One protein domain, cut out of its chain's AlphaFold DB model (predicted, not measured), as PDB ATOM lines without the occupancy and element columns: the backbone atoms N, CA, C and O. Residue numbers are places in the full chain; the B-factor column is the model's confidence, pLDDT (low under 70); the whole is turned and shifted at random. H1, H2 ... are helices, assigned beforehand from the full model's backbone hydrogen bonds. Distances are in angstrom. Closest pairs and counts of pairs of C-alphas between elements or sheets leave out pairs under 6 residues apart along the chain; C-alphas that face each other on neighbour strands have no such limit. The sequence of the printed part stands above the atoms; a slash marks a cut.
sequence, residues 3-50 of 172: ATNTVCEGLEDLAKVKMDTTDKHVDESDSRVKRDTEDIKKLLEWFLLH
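What this domain is: This is residues 3 to 50 of the 172 residues of an uncharacterized protein of Araneus ventricosus (UniProt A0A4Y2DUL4). An extended hook: the long helix H2 makes a free shank, a long loop of residues 16 to 29 leads on from its first end, and the shorter helix H1 folds back over that loop without reaching H2. The middle is open and no compact core forms. The printed part has 48 residues with two named helices, H1 then H2, and no named strand; the class is all helix. It is extended, with a radius of gyration of the C-alphas of 15.5 A, a rod spanning 48 by 19 by 9 A.

How they stand to each other: H2, residues 30 to 49, and H1, residues 3 to 15, are apart, with no C-alpha of the one within 8 A of the other. Residues 37 to 50, of which 37 to 49 belong to H2, stand free, and so do residues 10 to 16, of which 10 to 15 belong to H1. In both helices every O i to N i+4 pair is within hydrogen-bond range.

Where its parts are: H2 is 28.4 A long, from C-alpha 30 at (-44.340, 78.227, -33.528) to C-alpha 49 at (-70.548, 85.679, -41.689). H1 is 18.7 A long and begins at C-alpha 3, (-52.184, 83.211, -18.773).

The domain as a whole: The C-alphas farthest apart, of Lys 16 and His 50, are 48.4 A apart. The printed part has no cut, and the link from H1 to H2 is long, 14 residues. Confidence is under 70 at residues 3 to 5, 8, 18 to 24 and 28.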
ATOM      1  N   ALA A   3     -52.423  83.045 -20.206       49.41
ATOM      2  CA  ALA A   3     -52.184  83.211 -18.773       49.41
ATOM      3  C   ALA A   3     -51.094  82.280 -18.216       49.41
ATOM      4  O   ALA A   3     -50.364  82.672 -17.315       49.41
ATOM      5  N   THR A   4     -50.972  81.058 -18.742       57.25
ATOM      6  CA  THR A   4     -49.965  80.082 -18.301       57.25
ATOM      7  C   THR A   4     -48.552  80.486 -18.710       57.25
ATOM      8  O   THR A   4     -47.659  80.413 -17.873       57.25
ATOM      9  N   ASN A   5     -48.360  81.023 -19.922       63.06
ATOM     10  CA  ASN A   5     -47.050  81.523 -20.358       63.06
ATOM     11  C   ASN A   5     -46.566  82.678 -19.483       63.06
ATOM     12  O   ASN A   5     -45.423  82.670 -19.053       63.06
ATOM     13  N   THR A   6     -47.450  83.613 -19.124       70.81
ATOM     14  CA  THR A   6     -47.088  84.742 -18.253       70.81
ATOM     15  C   THR A   6     -46.657  84.288 -16.853       70.81
ATOM     16  O   THR A   6     -45.790  84.904 -16.239       70.81
ATOM     17  N   VAL A   7     -47.241  83.201 -16.336       74.56
ATOM     18  CA  VAL A   7     -46.849  82.623 -15.039       74.56
ATOM     19  C   VAL A   7     -45.496  81.914 -15.133       74.56
ATOM     20  O   VAL A   7     -44.674  82.069 -14.231       74.56
ATOM     21  N   CYS A   8     -45.247  81.172 -16.214       69.19
ATOM     22  CA  CYS A   8     -43.965  80.509 -16.455       69.19
ATOM     23  C   CYS A   8     -42.828  81.522 -16.665       69.19
ATOM     24  O   CYS A   8     -41.812  81.426 -15.984       69.19
ATOM     25  N   GLU A   9     -43.040  82.548 -17.493       74.50
ATOM     26  CA  GLU A   9     -42.090  83.652 -17.703       74.50
ATOM     27  C   GLU A   9     -41.773  84.381 -16.385       74.50
ATOM     28  O   GLU A   9     -40.610  84.627 -16.066       74.50
ATOM     29  N   GLY A  10     -42.791  84.649 -15.555       78.94
ATOM     30  CA  GLY A  10     -42.593  85.272 -14.244       78.94
ATOM     31  C   GLY A  10     -41.802  84.408 -13.250       78.94
ATOM     32  O   GLY A  10     -41.058  84.942 -12.424       78.94
ATOM     33  N   LEU A  11     -41.935  83.080 -13.320       80.25
ATOM     34  CA  LEU A  11     -41.155  82.141 -12.503       80.25
ATOM     35  C   LEU A  11     -39.698  82.041 -12.972       80.25
ATOM     36  O   LEU A  11     -38.797  81.945 -12.137       80.25
ATOM     37  N   GLU A  12     -39.461  82.097 -14.280       80.25
ATOM     38  CA  GLU A  12     -38.122  82.103 -14.880       80.25
ATOM     39  C   GLU A  12     -37.336  83.365 -14.509       80.25
ATOM     40  O   GLU A  12     -36.190  83.275 -14.049       80.25
ATOM     41  N   ASP A  13     -37.980  84.532 -14.595       83.62
ATOM     42  CA  ASP A  13     -37.400  85.808 -14.171       83.62
ATOM     43  C   ASP A  13     -37.080  85.819 -12.668       83.62
ATOM     44  O   ASP A  13     -36.008  86.279 -12.256       83.62
ATOM     45  N   LEU A  14     -37.969  85.257 -11.839       86.06
ATOM     46  CA  LEU A  14     -37.746  85.122 -10.396       86.06
ATOM     47  C   LEU A  14     -36.549  84.211 -10.087       86.06
ATOM     48  O   LEU A  14     -35.740  84.521  -9.208       86.06
ATOM     49  N   ALA A  15     -36.429  83.096 -10.806       84.38
ATOM     50  CA  ALA A  15     -35.354  82.128 -10.624       84.38
ATOM     51  C   ALA A  15     -34.030  82.555 -11.287       84.38
ATOM     52  O   ALA A  15     -32.997  81.941 -11.017       84.38
ATOM     53  N   LYS A  16     -34.038  83.597 -12.134       81.06
ATOM     54  CA  LYS A  16     -32.928  83.988 -13.028       81.06
ATOM     55  C   LYS A  16     -32.449  82.843 -13.926       81.06
ATOM     56  O   LYS A  16     -31.280  82.797 -14.315       81.06
ATOM     57  N   VAL A  17     -33.345  81.917 -14.243       73.69
ATOM     58  CA  VAL A  17     -33.084  80.791 -15.139       73.69
ATOM     59  C   VAL A  17     -33.880  81.060 -16.401       73.69
ATOM     60  O   VAL A  17     -35.101  81.080 -16.347       73.69
ATOM     61  N   LYS A  18     -33.195  81.273 -17.528       66.19
ATOM     62  CA  LYS A  18     -33.848  81.291 -18.839       66.19
ATOM     63  C   LYS A  18     -33.892  79.874 -19.372       66.19
ATOM     64  O   LYS A  18     -32.838  79.285 -19.628       66.19
ATOM     65  N   MET A  19     -35.091  79.333 -19.538       63.53
ATOM     66  CA  MET A  19     -35.270  78.035 -20.173       63.53
ATOM     67  C   MET A  19     -35.235  78.242 -21.694       63.53
ATOM     68  O   MET A  19     -36.267  78.232 -22.361       63.53
ATOM     69  N   ASP A  20     -34.038  78.440 -22.264       56.78
ATOM     70  CA  ASP A  20     -33.837  78.382 -23.722       56.78
ATOM     71  C   ASP A  20     -33.938  76.917 -24.183       56.78
ATOM     72  O   ASP A  20     -32.962  76.212 -24.416       56.78
ATOM     73  N   THR A  21     -35.185  76.452 -24.217       63.44
ATOM     74  CA  THR A  21     -35.761  75.422 -25.082       63.44
ATOM     75  C   THR A  21     -34.859  74.263 -25.484       63.44
ATOM     76  O   THR A  21     -34.245  74.270 -26.551       63.44
ATOM     77  N   THR A  22     -34.941  73.177 -24.729       54.22
ATOM     78  CA  THR A  22     -34.784  71.836 -25.313       54.22
ATOM     79  C   THR A  22     -36.064  71.012 -25.266       54.22
ATOM     80  O   THR A  22     -36.204  70.116 -26.086       54.22
ATOM     81  N   ASP A  23     -37.032  71.368 -24.415       58.34
ATOM     82  CA  ASP A  23     -38.280  70.609 -24.267       58.34
ATOM     83  C   ASP A  23     -39.494  71.546 -24.144       58.34
ATOM     84  O   ASP A  23     -40.217  71.569 -23.151       58.34
ATOM     85  N   LYS A  24     -39.704  72.394 -25.163       62.72
ATOM     86  CA  LYS A  24     -41.021  73.023 -25.340       62.72
ATOM     87  C   LYS A  24     -42.003  71.943 -25.768       62.72
ATOM     88  O   LYS A  24     -41.699  71.157 -26.668       62.72
ATOM     89  N   HIS A  25     -43.183  71.923 -25.153       71.38
ATOM     90  CA  HIS A  25     -44.241  71.009 -25.568       71.38
ATOM     91  C   HIS A  25     -44.538  71.228 -27.059       71.38
ATOM     92  O   HIS A  25     -44.549  72.363 -27.531       71.38
ATOM     93  N   VAL A  26     -44.776  70.158 -27.823       70.75
ATOM     94  CA  VAL A  26     -44.952  70.242 -29.289       70.75
ATOM     95  C   VAL A  26     -46.066  71.225 -29.682       70.75
ATOM     96  O   VAL A  26     -45.968  71.881 -30.723       70.75
ATOM     97  N   ASP A  27     -47.082  71.380 -28.833       70.56
ATOM     98  CA  ASP A  27     -48.188  72.329 -29.030       70.56
ATOM     99  C   ASP A  27     -47.778  73.803 -28.872       70.56
ATOM    100  O   ASP A  27     -48.418  74.681 -29.441       70.56
ATOM    101  N   GLU A  28     -46.678  74.084 -28.175       69.50
ATOM    102  CA  GLU A  28     -46.094  75.426 -28.044       69.50
ATOM    103  C   GLU A  28     -45.106  75.749 -29.171       69.50
ATOM    104  O   GLU A  28     -44.523  76.834 -29.201       69.50
ATOM    105  N   SER A  29     -44.895  74.823 -30.114       81.56
ATOM    106  CA  SER A  29     -44.078  75.113 -31.288       81.56
ATOM    107  C   SER A  29     -44.715  76.218 -32.134       81.56
ATOM    108  O   SER A  29     -45.927  76.219 -32.370       81.56
ATOM    109  N   ASP A  30     -43.887  77.108 -32.687       82.06
ATOM    110  CA  ASP A  30     -44.340  78.227 -33.528       82.06
ATOM    111  C   ASP A  30     -45.250  77.766 -34.678       82.06
ATOM    112  O   ASP A  30     -46.189  78.456 -35.072       82.06
ATOM    113  N   SER A  31     -45.006  76.559 -35.202       84.88
ATOM    114  CA  SER A  31     -45.821  75.955 -36.257       84.88
ATOM    115  C   SER A  31     -47.257  75.637 -35.816       84.88
ATOM    116  O   SER A  31     -48.189  75.835 -36.601       84.88
ATOM    117  N   ARG A  32     -47.446  75.150 -34.581       83.50
ATOM    118  CA  ARG A  32     -48.757  74.822 -34.000       83.50
ATOM    119  C   ARG A  32     -49.484  76.092 -33.596       83.50
ATOM    120  O   ARG A  32     -50.613  76.284 -34.029       83.50
ATOM    121  N   VAL A  33     -48.786  77.016 -32.935       85.31
ATOM    122  CA  VAL A  33     -49.320  78.339 -32.579       85.31
ATOM    123  C   VAL A  33     -49.810  79.095 -33.818       85.31
ATOM    124  O   VAL A  33     -50.905  79.663 -33.814       85.31
ATOM    125  N   LYS A  34     -49.035  79.075 -34.911       90.56
ATOM    126  CA  LYS A  34     -49.430  79.714 -36.173       90.56
ATOM    127  C   LYS A  34     -50.676  79.065 -36.779       90.56
ATOM    128  O   LYS A  34     -51.578  79.785 -37.196       90.56
ATOM    129  N   ARG A  35     -50.745  77.730 -36.798       91.56
ATOM    130  CA  ARG A  35     -51.901  76.993 -37.330       91.56
ATOM    131  C   ARG A  35     -53.162  77.245 -36.509       91.56
ATOM    132  O   ARG A  35     -54.184  77.588 -37.087       91.56
ATOM    133  N   ASP A  36     -53.064  77.175 -35.187       90.81
ATOM    134  CA  ASP A  36     -54.185  77.456 -34.289       90.81
ATOM    135  C   ASP A  36     -54.677  78.894 -34.474       90.81
ATOM    136  O   ASP A  36     -55.877  79.143 -34.531       90.81
ATOM    137  N   THR A  37     -53.759  79.850 -34.651       93.19
ATOM    138  CA  THR A  37     -54.112  81.246 -34.949       93.19
ATOM    139  C   THR A  37     -54.849  81.376 -36.285       93.19
ATOM    140  O   THR A  37     -55.820  82.127 -36.383       93.19
ATOM    141  N   GLU A  38     -54.405  80.667 -37.326       94.75
ATOM    142  CA  GLU A  38     -55.080  80.633 -38.628       94.75
ATOM    143  C   GLU A  38     -56.465  79.974 -38.539       94.75
ATOM    144  O   GLU A  38     -57.422  80.485 -39.120       94.75
ATOM    145  N   ASP A  39     -56.610  78.890 -37.782       93.50
ATOM    146  CA  ASP A  39     -57.883  78.188 -37.615       93.50
ATOM    147  C   ASP A  39     -58.872  78.982 -36.746       93.50
ATOM    148  O   ASP A  39     -60.053  79.066 -37.085       93.50
ATOM    149  N   ILE A  40     -58.395  79.670 -35.701       93.81
ATOM    150  CA  ILE A  40     -59.198  80.629 -34.926       93.81
ATOM    151  C   ILE A  40     -59.700  81.757 -35.832       93.81
ATOM    152  O   ILE A  40     -60.865  82.140 -35.730       93.81
ATOM    153  N   LYS A  41     -58.858  82.280 -36.737       95.44
ATOM    154  CA  LYS A  41     -59.284  83.307 -37.703       95.44
ATOM    155  C   LYS A  41     -60.390  82.797 -38.617       95.44
ATOM    156  O   LYS A  41     -61.396  83.482 -38.750       95.44
ATOM    157  N   LYS A  42     -60.253  81.592 -39.177       94.31
ATOM    158  CA  LYS A  42     -61.309  80.987 -40.008       94.31
ATOM    159  C   LYS A  42     -62.611  80.815 -39.231       94.31
ATOM    160  O   LYS A  42     -63.678  81.110 -39.756       94.31
ATOM    161  N   LEU A  43     -62.531  80.354 -37.981       90.00
ATOM    162  CA  LEU A  43     -63.707  80.177 -37.134       90.00
ATOM    163  C   LEU A  43     -64.387  81.521 -36.838       90.00
ATOM    164  O   LEU A  43     -65.608  81.621 -36.919       90.00
ATOM    165  N   LEU A  44     -63.602  82.561 -36.548       91.69
ATOM    166  CA  LEU A  44     -64.106  83.919 -36.347       91.69
ATOM    167  C   LEU A  44     -64.741  84.486 -37.614       91.69
ATOM    168  O   LEU A  44     -65.842  85.016 -37.541       91.69
ATOM    169  N   GLU A  45     -64.087  84.365 -38.769       93.81
ATOM    170  CA  GLU A  45     -64.657  84.774 -40.057       93.81
ATOM    171  C   GLU A  45     -65.983  84.056 -40.320       93.81
ATOM    172  O   GLU A  45     -66.965  84.690 -40.705       93.81
ATOM    173  N   TRP A  46     -66.048  82.755 -40.033       89.50
ATOM    174  CA  TRP A  46     -67.275  81.984 -40.174       89.50
ATOM    175  C   TRP A  46     -68.382  82.478 -39.229       89.50
ATOM    176  O   TRP A  46     -69.499  82.699 -39.693       89.50
ATOM    177  N   PHE A  47     -68.064  82.748 -37.958       86.75
ATOM    178  CA  PHE A  47     -68.986  83.331 -36.971       86.75
ATOM    179  C   PHE A  47     -69.401  84.778 -37.278       86.75
ATOM    180  O   PHE A  47     -70.469  85.210 -36.856       86.75
ATOM    181  N   LEU A  48     -68.577  85.547 -37.989       88.75
ATOM    182  CA  LEU A  48     -68.926  86.902 -38.429       88.75
ATOM    183  C   LEU A  48     -69.861  86.878 -39.642       88.75
ATOM    184  O   LEU A  48     -70.697  87.767 -39.793       88.75
ATOM    185  N   LEU A  49     -69.708  85.875 -40.508       90.69
ATOM    186  CA  LEU A  49     -70.548  85.679 -41.689       90.69
ATOM    187  C   LEU A  49     -71.888  85.006 -41.358       90.69
ATOM    188  O   LEU A  49     -72.859  85.220 -42.083       90.69
ATOM    189  N   HIS A  50     -71.952  84.210 -40.287       83.88
ATOM    190  CA  HIS A  50     -73.143  83.457 -39.895       83.88
ATOM    191  C   HIS A  50     -73.612  83.883 -38.506       83.88
ATOM    192  O   HIS A  50     -72.907  83.716 -37.515       83.88
TER     193      HIS A  50